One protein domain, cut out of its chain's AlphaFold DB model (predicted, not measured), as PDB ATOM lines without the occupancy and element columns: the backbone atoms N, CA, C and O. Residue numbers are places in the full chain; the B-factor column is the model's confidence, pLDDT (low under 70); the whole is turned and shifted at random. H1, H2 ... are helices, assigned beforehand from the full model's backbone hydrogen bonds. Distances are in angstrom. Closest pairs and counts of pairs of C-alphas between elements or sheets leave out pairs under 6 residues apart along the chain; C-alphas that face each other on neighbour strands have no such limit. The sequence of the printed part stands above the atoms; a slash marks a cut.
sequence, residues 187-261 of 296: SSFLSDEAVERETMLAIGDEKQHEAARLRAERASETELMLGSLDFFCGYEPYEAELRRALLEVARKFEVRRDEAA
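AT A GLANCE: This is residues 187 to 261 of the 296 residues of an uncharacterized protein of Sphingosinicella sp. BN140058 (UniProt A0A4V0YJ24). What shape do these atoms make? Two long straight helices, H2 and H3, form a wide open V joined by a tight link at its point, with the short H1 set crosswise near the first part of H2 and the tiny H4 at the far tip of H3. The arm made by residues 243 to 261 sticks out freely. How is it made up and how large is it? The printed part has 75 residues with four named helices in the order H1, H2, H3, H4 and no named strand; its class is all helix. It is flat, spanning 48 by 36 by 14 A, and only just loose, close to extended, with a radius of gyration of the C-alphas of 16.8 A.

HOW THE PARTS SIT: What does the longest helix touch? H2, residues 205 to 231, only just touches H1, residues 192 to 198, with 3 pairs of C-alphas within 8 A and with residues 211 to 214 of H2 alone. The closest C-alphas are those of Val 195 and Ala 211, 6.1 A apart, and the lines are about perpendicular at 81 degrees. Where are the others? H3, residues 236 to 254, is apart from H2 and H1. H4, residues 257 to 260, is apart from H1 and H2, and it and H3 meet only through their link. What do the backbones show? In H1, H2 and H3 every O i to N i+4 pair is within hydrogen-bond range; H4 is too short for such a pair, and its 1 O i to N i+3 pair is within range.

IN THESE COORDINATES: Where does H2 run? It goes from C-alpha 205 at (221.882, 175.261, 91.695) to C-alpha 231 at (198.668, 150.621, 72.003), 39.2 A. How long are the others? H3 measures 26.4 A, H1 10.0 A and H4 5.4 A, ending at C-alpha 260, (190.121, 165.224, 102.199).

THE WHOLE: How far does it reach? The two C-alphas farthest apart, of Gly 204 and Glu 236, are 48.7 A apart. Is it whole and sure? The printed part has no cut, and no link is long. The model's pLDDT is under 70 at residues 187 to 198 and 256 to 261.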
ATOM      1  N   SER A 187     198.954 163.590  83.180       67.00
ATOM      2  CA  SER A 187     199.647 164.771  82.651       67.00
ATOM      3  C   SER A 187     201.083 164.910  83.175       67.00
ATOM      4  O   SER A 187     201.341 164.769  84.371       67.00
ATOM      5  N   SER A 188     201.996 165.269  82.270       64.19
ATOM      6  CA  SER A 188     203.393 165.599  82.575       64.19
ATOM      7  C   SER A 188     203.562 166.999  83.171       64.19
ATOM      8  O   SER A 188     204.645 167.357  83.634       64.19
ATOM      9  N   PHE A 189     202.503 167.814  83.156       57.22
ATOM     10  CA  PHE A 189     202.563 169.193  83.612       57.22
ATOM     11  C   PHE A 189     202.633 169.274  85.143       57.22
ATOM     12  O   PHE A 189     201.688 168.910  85.848       57.22
ATOM     13  N   LEU A 190     203.732 169.836  85.644       58.53
ATOM     14  CA  LEU A 190     203.926 170.214  87.042       58.53
ATOM     15  C   LEU A 190     203.990 171.739  87.155       58.53
ATOM     16  O   LEU A 190     204.776 172.379  86.458       58.53
ATOM     17  N   SER A 191     203.188 172.320  88.051       53.94
ATOM     18  CA  SER A 191     203.298 173.746  88.375       53.94
ATOM     19  C   SER A 191     204.562 174.023  89.185       53.94
ATOM     20  O   SER A 191     205.009 173.174  89.958       53.94
ATOM     21  N   ASP A 192     205.105 175.234  89.070       57.91
ATOM     22  CA  ASP A 192     206.324 175.617  89.792       57.91
ATOM     23  C   ASP A 192     206.155 175.489  91.315       57.91
ATOM     24  O   ASP A 192     207.024 174.944  91.982       57.91
ATOM     25  N   GLU A 193     204.977 175.813  91.854       52.75
ATOM     26  CA  GLU A 193     204.632 175.605  93.273       52.75
ATOM     27  C   GLU A 193     204.611 174.125  93.716       52.75
ATOM     28  O   GLU A 193     204.729 173.813  94.904       52.75
ATOM     29  N   ALA A 194     204.358 173.187  92.798       52.62
ATOM     30  CA  ALA A 194     204.398 171.755  93.093       52.62
ATOM     31  C   ALA A 194     205.844 171.248  93.077       52.62
ATOM     32  O   ALA A 194     206.265 170.564  94.008       52.62
ATOM     33  N   VAL A 195     206.624 171.681  92.083       62.06
ATOM     34  CA  VAL A 195     208.057 171.376  91.982       62.06
ATOM     35  C   VAL A 195     208.828 171.962  93.163       62.06
ATOM     36  O   VAL A 195     209.704 171.305  93.714       62.06
ATOM     37  N   GLU A 196     208.482 173.164  93.620       63.81
ATOM     38  CA  GLU A 196     209.096 173.786  94.796       63.81
ATOM     39  C   GLU A 196     208.808 173.044  96.103       63.81
ATOM     40  O   GLU A 196     209.669 173.020  96.981       63.81
ATOM     41  N   ARG A 197     207.630 172.420  96.234       67.25
ATOM     42  CA  ARG A 197     207.291 171.591  97.399       67.25
ATOM     43  C   ARG A 197     208.072 170.284  97.426       67.25
ATOM     44  O   ARG A 197     208.485 169.857  98.498       67.25
ATOM     45  N   GLU A 198     208.296 169.667  96.270       64.69
ATOM     46  CA  GLU A 198     209.061 168.417  96.173       64.69
ATOM     47  C   GLU A 198     210.577 168.651  96.242       64.69
ATOM     48  O   GLU A 198     211.307 167.835  96.796       64.69
ATOM     49  N   THR A 199     211.052 169.815  95.792       73.12
ATOM     50  CA  THR A 199     212.468 170.226  95.859       73.12
ATOM     51  C   THR A 199     212.798 171.087  97.086       73.12
ATOM     52  O   THR A 199     213.835 171.747  97.123       73.12
ATOM     53  N   MET A 200     211.937 171.093  98.113       70.50
ATOM     54  CA  MET A 200     212.047 171.986  99.278       70.50
ATOM     55  C   MET A 200     213.358 171.819 100.068       70.50
ATOM     56  O   MET A 200     213.805 172.758 100.723       70.50
ATOM     57  N   LEU A 201     213.976 170.637 100.003       75.38
ATOM     58  CA  LEU A 201     215.226 170.314 100.698       75.38
ATOM     59  C   LEU A 201     216.490 170.691  99.902       75.38
ATOM     60  O   LEU A 201     217.574 170.703 100.478       75.38
ATOM     61  N   ALA A 202     216.367 170.997  98.605       71.38
ATOM     62  CA  ALA A 202     217.493 171.342  97.740       71.38
ATOM     63  C   ALA A 202     217.778 172.855  97.767       71.38
ATOM     64  O   ALA A 202     216.856 173.677  97.778       71.38
ATOM     65  N   ILE A 203     219.059 173.239  97.759       72.56
ATOM     66  CA  ILE A 203     219.501 174.637  97.897       72.56
ATOM     67  C   ILE A 203     220.292 175.056  96.650       72.56
ATOM     68  O   ILE A 203     221.142 174.317  96.165       72.56
ATOM     69  N   GLY A 204     220.037 176.264  96.137       70.69
ATOM     70  CA  GLY A 204     220.824 176.850  95.043       70.69
ATOM     71  C   GLY A 204     220.702 176.089  93.716       70.69
ATOM     72  O   GLY A 204     219.600 175.717  93.312       70.69
ATOM     73  N   ASP A 205     221.827 175.867  93.036       73.38
ATOM     74  CA  ASP A 205     221.882 175.261  91.695       73.38
ATOM     75  C   ASP A 205     221.431 173.787  91.673       73.38
ATOM     76  O   ASP A 205     220.886 173.314  90.669       73.38
ATOM     77  N   GLU A 206     221.560 173.081  92.803       71.31
ATOM     78  CA  GLU A 206     221.039 171.719  92.979       71.31
ATOM     79  C   GLU A 206     219.512 171.688  92.862       71.31
ATOM     80  O   GLU A 206     218.953 170.773  92.263       71.31
ATOM     81  N   LYS A 207     218.821 172.733  93.337       74.25
ATOM     82  CA  LYS A 207     217.359 172.832  93.236       74.25
ATOM     83  C   LYS A 207     216.899 172.916  91.784       74.25
ATOM     84  O   LYS A 207     215.885 172.324  91.426       74.25
ATOM     85  N   GLN A 208     217.642 173.630  90.938       73.94
ATOM     86  CA  GLN A 208     217.320 173.749  89.515       73.94
ATOM     87  C   GLN A 208     217.559 172.432  88.768       73.94
ATOM     88  O   GLN A 208     216.742 172.053  87.928       73.94
ATOM     89  N   HIS A 209     218.630 171.709  89.108       79.88
ATOM     90  CA  HIS A 209     218.920 170.395  88.529       79.88
ATOM     91  C   HIS A 209     217.898 169.336  88.959       79.88
ATOM     92  O   HIS A 209     217.374 168.618  88.111       79.88
ATOM     93  N   GLU A 210     217.544 169.285  90.243       77.12
ATOM     94  CA  GLU A 210     216.504 168.390  90.768       77.12
ATOM     95  C   GLU A 210     215.126 168.708  90.164       77.12
ATOM     96  O   GLU A 210     214.406 167.811  89.732       77.12
ATOM     97  N   ALA A 211     214.782 169.992  90.026       71.88
ATOM     98  CA  ALA A 211     213.543 170.431  89.387       71.88
ATOM     99  C   ALA A 211     213.472 170.078  87.890       71.88
ATOM    100  O   ALA A 211     212.387 169.811  87.367       71.88
ATOM    101  N   ALA A 212     214.602 170.109  87.182       77.69
ATOM    102  CA  ALA A 212     214.685 169.681  85.789       77.69
ATOM    103  C   ALA A 212     214.584 168.154  85.669       77.69
ATOM    104  O   ALA A 212     213.844 167.661  84.816       77.69
ATOM    105  N   ARG A 213     215.258 167.413  86.562       83.19
ATOM    106  CA  ARG A 213     215.192 165.947  86.615       83.19
ATOM    107  C   ARG A 213     213.765 165.468  86.870       83.19
ATOM    108  O   ARG A 213     213.266 164.649  86.112       83.19
ATOM    109  N   LEU A 214     213.079 166.055  87.849       74.69
ATOM    110  CA  LEU A 214     211.714 165.680  88.218       74.69
ATOM    111  C   LEU A 214     210.706 165.917  87.081       74.69
ATOM    112  O   LEU A 214     209.844 165.081  86.816       74.69
ATOM    113  N   ARG A 215     210.838 167.034  86.352       72.69
ATOM    114  CA  ARG A 215     210.008 167.296  85.163       72.69
ATOM    115  C   ARG A 215     210.309 166.318  84.022       72.69
ATOM    116  O   ARG A 215     209.380 165.903  83.334       72.69
ATOM    117  N   ALA A 216     211.574 165.940  83.825       78.56
ATOM    118  CA  ALA A 216     211.973 164.974  82.800       78.56
ATOM    119  C   ALA A 216     211.489 163.550  83.123       78.56
ATOM    120  O   ALA A 216     210.929 162.881  82.254       78.56
ATOM    121  N   GLU A 217     211.630 163.116  84.376       82.25
ATOM    122  CA  GLU A 217     211.099 161.841  84.869       82.25
ATOM    123  C   GLU A 217     209.582 161.789  84.664       82.25
ATOM    124  O   GLU A 217     209.083 160.873  84.008       82.25
ATOM    125  N   ARG A 218     208.851 162.832  85.086       73.56
ATOM    126  CA  ARG A 218     207.396 162.888  84.909       73.56
ATOM    127  C   ARG A 218     206.969 162.850  83.444       73.56
ATOM    128  O   ARG A 218     206.000 162.176  83.111       73.56
ATOM    129  N   ALA A 219     207.693 163.539  82.565       73.31
ATOM    130  CA  ALA A 219     207.433 163.493  81.131       73.31
ATOM    131  C   ALA A 219     207.615 162.077  80.558       73.31
ATOM    132  O   ALA A 219     206.752 161.618  79.811       73.31
ATOM    133  N   SER A 220     208.676 161.370  80.962       82.69
ATOM    134  CA  SER A 220     208.940 159.999  80.510       82.69
ATOM    135  C   SER A 220     207.891 158.994  81.003       82.69
ATOM    136  O   SER A 220     207.439 158.139  80.242       82.69
ATOM    137  N   GLU A 221     207.428 159.133  82.249       83.12
ATOM    138  CA  GLU A 221     206.341 158.316  82.798       83.12
ATOM    139  C   GLU A 221     205.024 158.571  82.058       83.12
ATOM    140  O   GLU A 221     204.302 157.632  81.726       83.12
ATOM    141  N   THR A 222     204.706 159.839  81.782       76.50
ATOM    142  CA  THR A 222     203.519 160.227  81.011       76.50
ATOM    143  C   THR A 222     203.543 159.648  79.605       76.50
ATOM    144  O   THR A 222     202.526 159.128  79.153       76.50
ATOM    145  N   GLU A 223     204.682 159.715  78.919       77.00
ATOM    146  CA  GLU A 223     204.837 159.161  77.576       77.00
ATOM    147  C   GLU A 223     204.646 157.640  77.570       77.00
ATOM    148  O   GLU A 223     203.901 157.118  76.742       77.00
ATOM    149  N   LEU A 224     205.216 156.936  78.553       85.06
ATOM    150  CA  LEU A 224     205.004 155.499  78.730       85.06
ATOM    151  C   LEU A 224     203.526 155.167  78.995       85.06
ATOM    152  O   LEU A 224     202.976 154.246  78.388       85.06
ATOM    153  N   MET A 225     202.870 155.917  79.887       83.50
ATOM    154  CA  MET A 225     201.457 155.723  80.215       83.50
ATOM    155  C   MET A 225     200.570 155.938  78.985       83.50
ATOM    156  O   MET A 225     199.777 155.057  78.658       83.50
ATOM    157  N   LEU A 226     200.735 157.057  78.275       79.19
ATOM    158  CA  LEU A 226     199.967 157.373  77.069       79.19
ATOM    159  C   LEU A 226     200.242 156.381  75.934       79.19
ATOM    160  O   LEU A 226     199.295 155.906  75.317       79.19
ATOM    161  N   GLY A 227     201.504 156.010  75.711       80.19
ATOM    162  CA  GLY A 227     201.874 155.020  74.700       80.19
ATOM    163  C   GLY A 227     201.278 153.641  74.984       80.19
ATOM    164  O   GLY A 227     200.796 152.976  74.071       80.19
ATOM    165  N   SER A 228     201.236 153.221  76.255       83.00
ATOM    166  CA  SER A 228     200.597 151.954  76.633       83.00
ATOM    167  C   SER A 228     199.072 151.988  76.474       83.00
ATOM    168  O   SER A 228     198.493 151.007  76.015       83.00
ATOM    169  N   LEU A 229     198.433 153.115  76.814       80.31
ATOM    170  CA  LEU A 229     196.985 153.293  76.697       80.31
ATOM    171  C   LEU A 229     196.533 153.325  75.235       80.31
ATOM    172  O   LEU A 229     195.483 152.775  74.921       80.31
ATOM    173  N   ASP A 230     197.322 153.942  74.355       80.31
ATOM    174  CA  ASP A 230     197.048 153.985  72.917       80.31
ATOM    175  C   ASP A 230     197.234 152.601  72.276       80.31
ATOM    176  O   ASP A 230     196.354 152.104  71.575       80.31
ATOM    177  N   PHE A 231     198.340 151.920  72.594       79.94
ATOM    178  CA  PHE A 231     198.668 150.621  72.003       79.94
ATOM    179  C   PHE A 231     197.719 149.488  72.427       79.94
ATOM    180  O   PHE A 231     197.378 148.634  71.610       79.94
ATOM    181  N   PHE A 232     197.299 149.456  73.696       77.94
ATOM    182  CA  PHE A 232     196.440 148.397  74.242       77.94
ATOM    183  C   PHE A 232     194.960 148.793  74.347       77.94
ATOM    184  O   PHE A 232     194.184 148.110  75.020       77.94
ATOM    185  N   CYS A 233     194.547 149.874  73.685       79.50
ATOM    186  CA  CYS A 233     193.147 150.284  73.630       79.50
ATOM    187  C   CYS A 233     192.273 149.160  73.041       79.50
ATOM    188  O   CYS A 233     192.563 148.639  71.963       79.50
ATOM    189  N   GLY A 234     191.214 148.753  73.751       74.50
ATOM    190  CA  GLY A 234     190.337 147.653  73.341       74.50
ATOM    191  C   GLY A 234     190.884 146.250  73.626       74.50
ATOM    192  O   GLY A 234     190.225 145.263  73.292       74.50
ATOM    193  N   TYR A 235     192.066 146.119  74.241       87.50
ATOM    194  CA  TYR A 235     192.603 144.826  74.658       87.50
ATOM    195  C   TYR A 235     192.100 144.458  76.059       87.50
ATOM    196  O   TYR A 235     192.595 144.946  77.078       87.50
ATOM    197  N   GLU A 236     191.127 143.547  76.108       85.00
ATOM    198  CA  GLU A 236     190.388 143.177  77.322       85.00
ATOM    199  C   GLU A 236     191.276 142.833  78.543       85.00
ATOM    200  O   GLU A 236     190.992 143.337  79.634       85.00
ATOM    201  N   PRO A 237     192.380 142.062  78.429       89.56
ATOM    202  CA  PRO A 237     193.234 141.771  79.583       89.56
ATOM    203  C   PRO A 237     193.926 143.011  80.160       89.56
ATOM    204  O   PRO A 237     194.066 143.123  81.378       89.56
ATOM    205  N   TYR A 238     194.334 143.956  79.309       85.31
ATOM    206  CA  TYR A 238     194.945 145.211  79.750       85.31
ATOM    207  C   TYR A 238     193.913 146.115  80.430       85.31
ATOM    208  O   TYR A 238     194.173 146.648  81.510       85.31
ATOM    209  N   GLU A 239     192.707 146.224  79.870       84.69
ATOM    210  CA  GLU A 239     191.614 146.992  80.477       84.69
ATOM    211  C   GLU A 239     191.158 146.401  81.822       84.69
ATOM    212  O   GLU A 239     190.861 147.140  82.767       84.69
ATOM    213  N   ALA A 240     191.153 145.071  81.950       86.06
ATOM    214  CA  ALA A 240     190.844 144.386  83.201       86.06
ATOM    215  C   ALA A 240     191.883 144.680  84.298       86.06
ATOM    216  O   ALA A 240     191.503 144.956  85.441       86.06
ATOM    217  N   GLU A 241     193.175 144.666  83.963       89.88
ATOM    218  CA  GLU A 241     194.253 145.038  84.890       89.88
ATOM    219  C   GLU A 241     194.202 146.526  85.260       89.88
ATOM    220  O   GLU A 241     194.268 146.878  86.441       89.88
ATOM    221  N   LEU A 242     193.962 147.413  84.289       86.94
ATOM    222  CA  LEU A 242     193.797 148.845  84.540       86.94
ATOM    223  C   LEU A 242     192.617 149.117  85.485       86.94
ATOM    224  O   LEU A 242     192.726 149.903  86.429       86.94
ATOM    225  N   ARG A 243     191.494 148.416  85.290       84.56
ATOM    226  CA  ARG A 243     190.326 148.498  86.175       84.56
ATOM    227  C   ARG A 243     190.651 148.039  87.597       84.56
ATOM    228  O   ARG A 243     190.193 148.675  88.548       84.56
ATOM    229  N   ARG A 244     191.425 146.959  87.763       90.31
ATOM    230  CA  ARG A 244     191.881 146.487  89.084       90.31
ATOM    231  C   ARG A 244     192.761 147.533  89.763       90.31
ATOM    232  O   ARG A 244     192.470 147.903  90.899       90.31
ATOM    233  N   ALA A 245     193.753 148.069  89.055       88.75
ATOM    234  CA  ALA A 245     194.660 149.086  89.582       88.75
ATOM    235  C   ALA A 245     193.915 150.361  90.023       88.75
ATOM    236  O   ALA A 245     194.116 150.861  91.132       88.75
ATOM    237  N   LEU A 246     192.987 150.858  89.198       85.56
ATOM    238  CA  LEU A 246     192.154 152.014  89.547       85.56
ATOM    239  C   LEU A 246     191.274 151.742  90.774       85.56
ATOM    240  O   LEU A 246     191.131 152.609  91.641       85.56
ATOM    241  N   LEU A 247     190.709 150.537  90.883       86.69
ATOM    242  CA  LEU A 247     189.897 150.137  92.032       86.69
ATOM    243  C   LEU A 247     190.721 150.062  93.324       86.69
ATOM    244  O   LEU A 247     190.234 150.463  94.381       86.69
ATOM    245  N   GLU A 248     191.961 149.578  93.262       89.31
ATOM    246  CA  GLU A 248     192.863 149.569  94.416       89.31
ATOM    247  C   GLU A 248     193.173 150.979  94.913       89.31
ATOM    248  O   GLU A 248     193.103 151.238  96.117       89.31
ATOM    249  N   VAL A 249     193.474 151.908  94.000       84.75
ATOM    250  CA  VAL A 249     193.704 153.317  94.348       84.75
ATOM    251  C   VAL A 249     192.445 153.923  94.968       84.75
ATOM    252  O   VAL A 249     192.527 154.551  96.024       84.75
ATOM    253  N   ALA A 250     191.272 153.684  94.378       82.81
ATOM    254  CA  ALA A 250     190.006 154.170  94.919       82.81
ATOM    255  C   ALA A 250     189.753 153.646  96.344       82.81
ATOM    256  O   ALA A 250     189.444 154.430  97.237       82.81
ATOM    257  N   ARG A 251     189.965 152.348  96.598       85.19
ATOM    258  CA  ARG A 251     189.810 151.745  97.935       85.19
ATOM    259  C   ARG A 251     190.775 152.334  98.964       85.19
ATOM    260  O   ARG A 251     190.366 152.578 100.096       85.19
ATOM    261  N   LYS A 252     192.030 152.597  98.578       84.31
ATOM    262  CA  LYS A 252     193.035 153.222  99.460       84.31
ATOM    263  C   LYS A 252     192.611 154.620  99.917       84.31
ATOM    264  O   LYS A 252     192.841 154.980 101.068       84.31
ATOM    265  N   PHE A 253     191.996 155.401  99.029       77.38
ATOM    266  CA  PHE A 253     191.582 156.772  99.332       77.38
ATOM    267  C   PHE A 253     190.155 156.891  99.882       77.38
ATOM    268  O   PHE A 253     189.856 157.898 100.518       77.38
ATOM    269  N   GLU A 254     189.306 155.870  99.734       76.12
ATOM    270  CA  GLU A 254     187.967 155.849 100.346       76.12
ATOM    271  C   GLU A 254     188.041 155.856 101.880       76.12
ATOM    272  O   GLU A 254     187.274 156.554 102.533       76.12
ATOM    273  N   VAL A 255     189.023 155.163 102.469       73.62
ATOM    274  CA  VAL A 255     189.258 155.166 103.929       73.62
ATOM    275  C   VAL A 255     189.698 156.546 104.436       73.62
ATOM    276  O   VAL A 255     189.469 156.897 105.587       73.62
ATOM    277  N   ARG A 256     190.306 157.355 103.564       69.50
ATOM    278  CA  ARG A 256     190.841 158.693 103.870       69.50
ATOM    279  C   ARG A 256     189.918 159.812 103.393       69.50
ATOM    280  O   ARG A 256     190.319 160.974 103.301       69.50
ATOM    281  N   ARG A 257     188.678 159.465 103.055       62.31
ATOM    282  CA  ARG A 257     187.684 160.389 102.510       62.31
ATOM    283  C   ARG A 257     187.400 161.559 103.452       62.31
ATOM    284  O   ARG A 257     187.232 162.683 102.977       62.31
ATOM    285  N   ASP A 258     187.442 161.307 104.755       56.91
ATOM    286  CA  ASP A 258     187.198 162.306 105.799       56.91
ATOM    287  C   ASP A 258     188.377 163.286 105.967       56.91
ATOM    288  O   ASP A 258     188.168 164.462 106.252       56.91
ATOM    289  N   GLU A 259     189.616 162.861 105.681       60.69
ATOM    290  CA  GLU A 259     190.804 163.739 105.688       60.69
ATOM    291  C   GLU A 259     190.768 164.766 104.542       60.69
ATOM    292  O   GLU A 259     191.246 165.891 104.673       60.69
ATOM    293  N   ALA A 260     190.198 164.382 103.395       54.53
ATOM    294  CA  ALA A 260     190.121 165.224 102.199       54.53
ATOM    295  C   ALA A 260     188.887 166.144 102.174       54.53
ATOM    296  O   ALA A 260     188.849 167.130 101.426       54.53
ATOM    297  N   ALA A 261     187.865 165.818 102.960       52.09
ATOM    298  CA  ALA A 261     186.641 166.579 103.090       52.09
ATOM    299  C   ALA A 261     186.290 166.663 104.572       52.09
ATOM    300  O   ALA A 261     185.527 165.835 105.055       52.09
TER     301      ALA A 261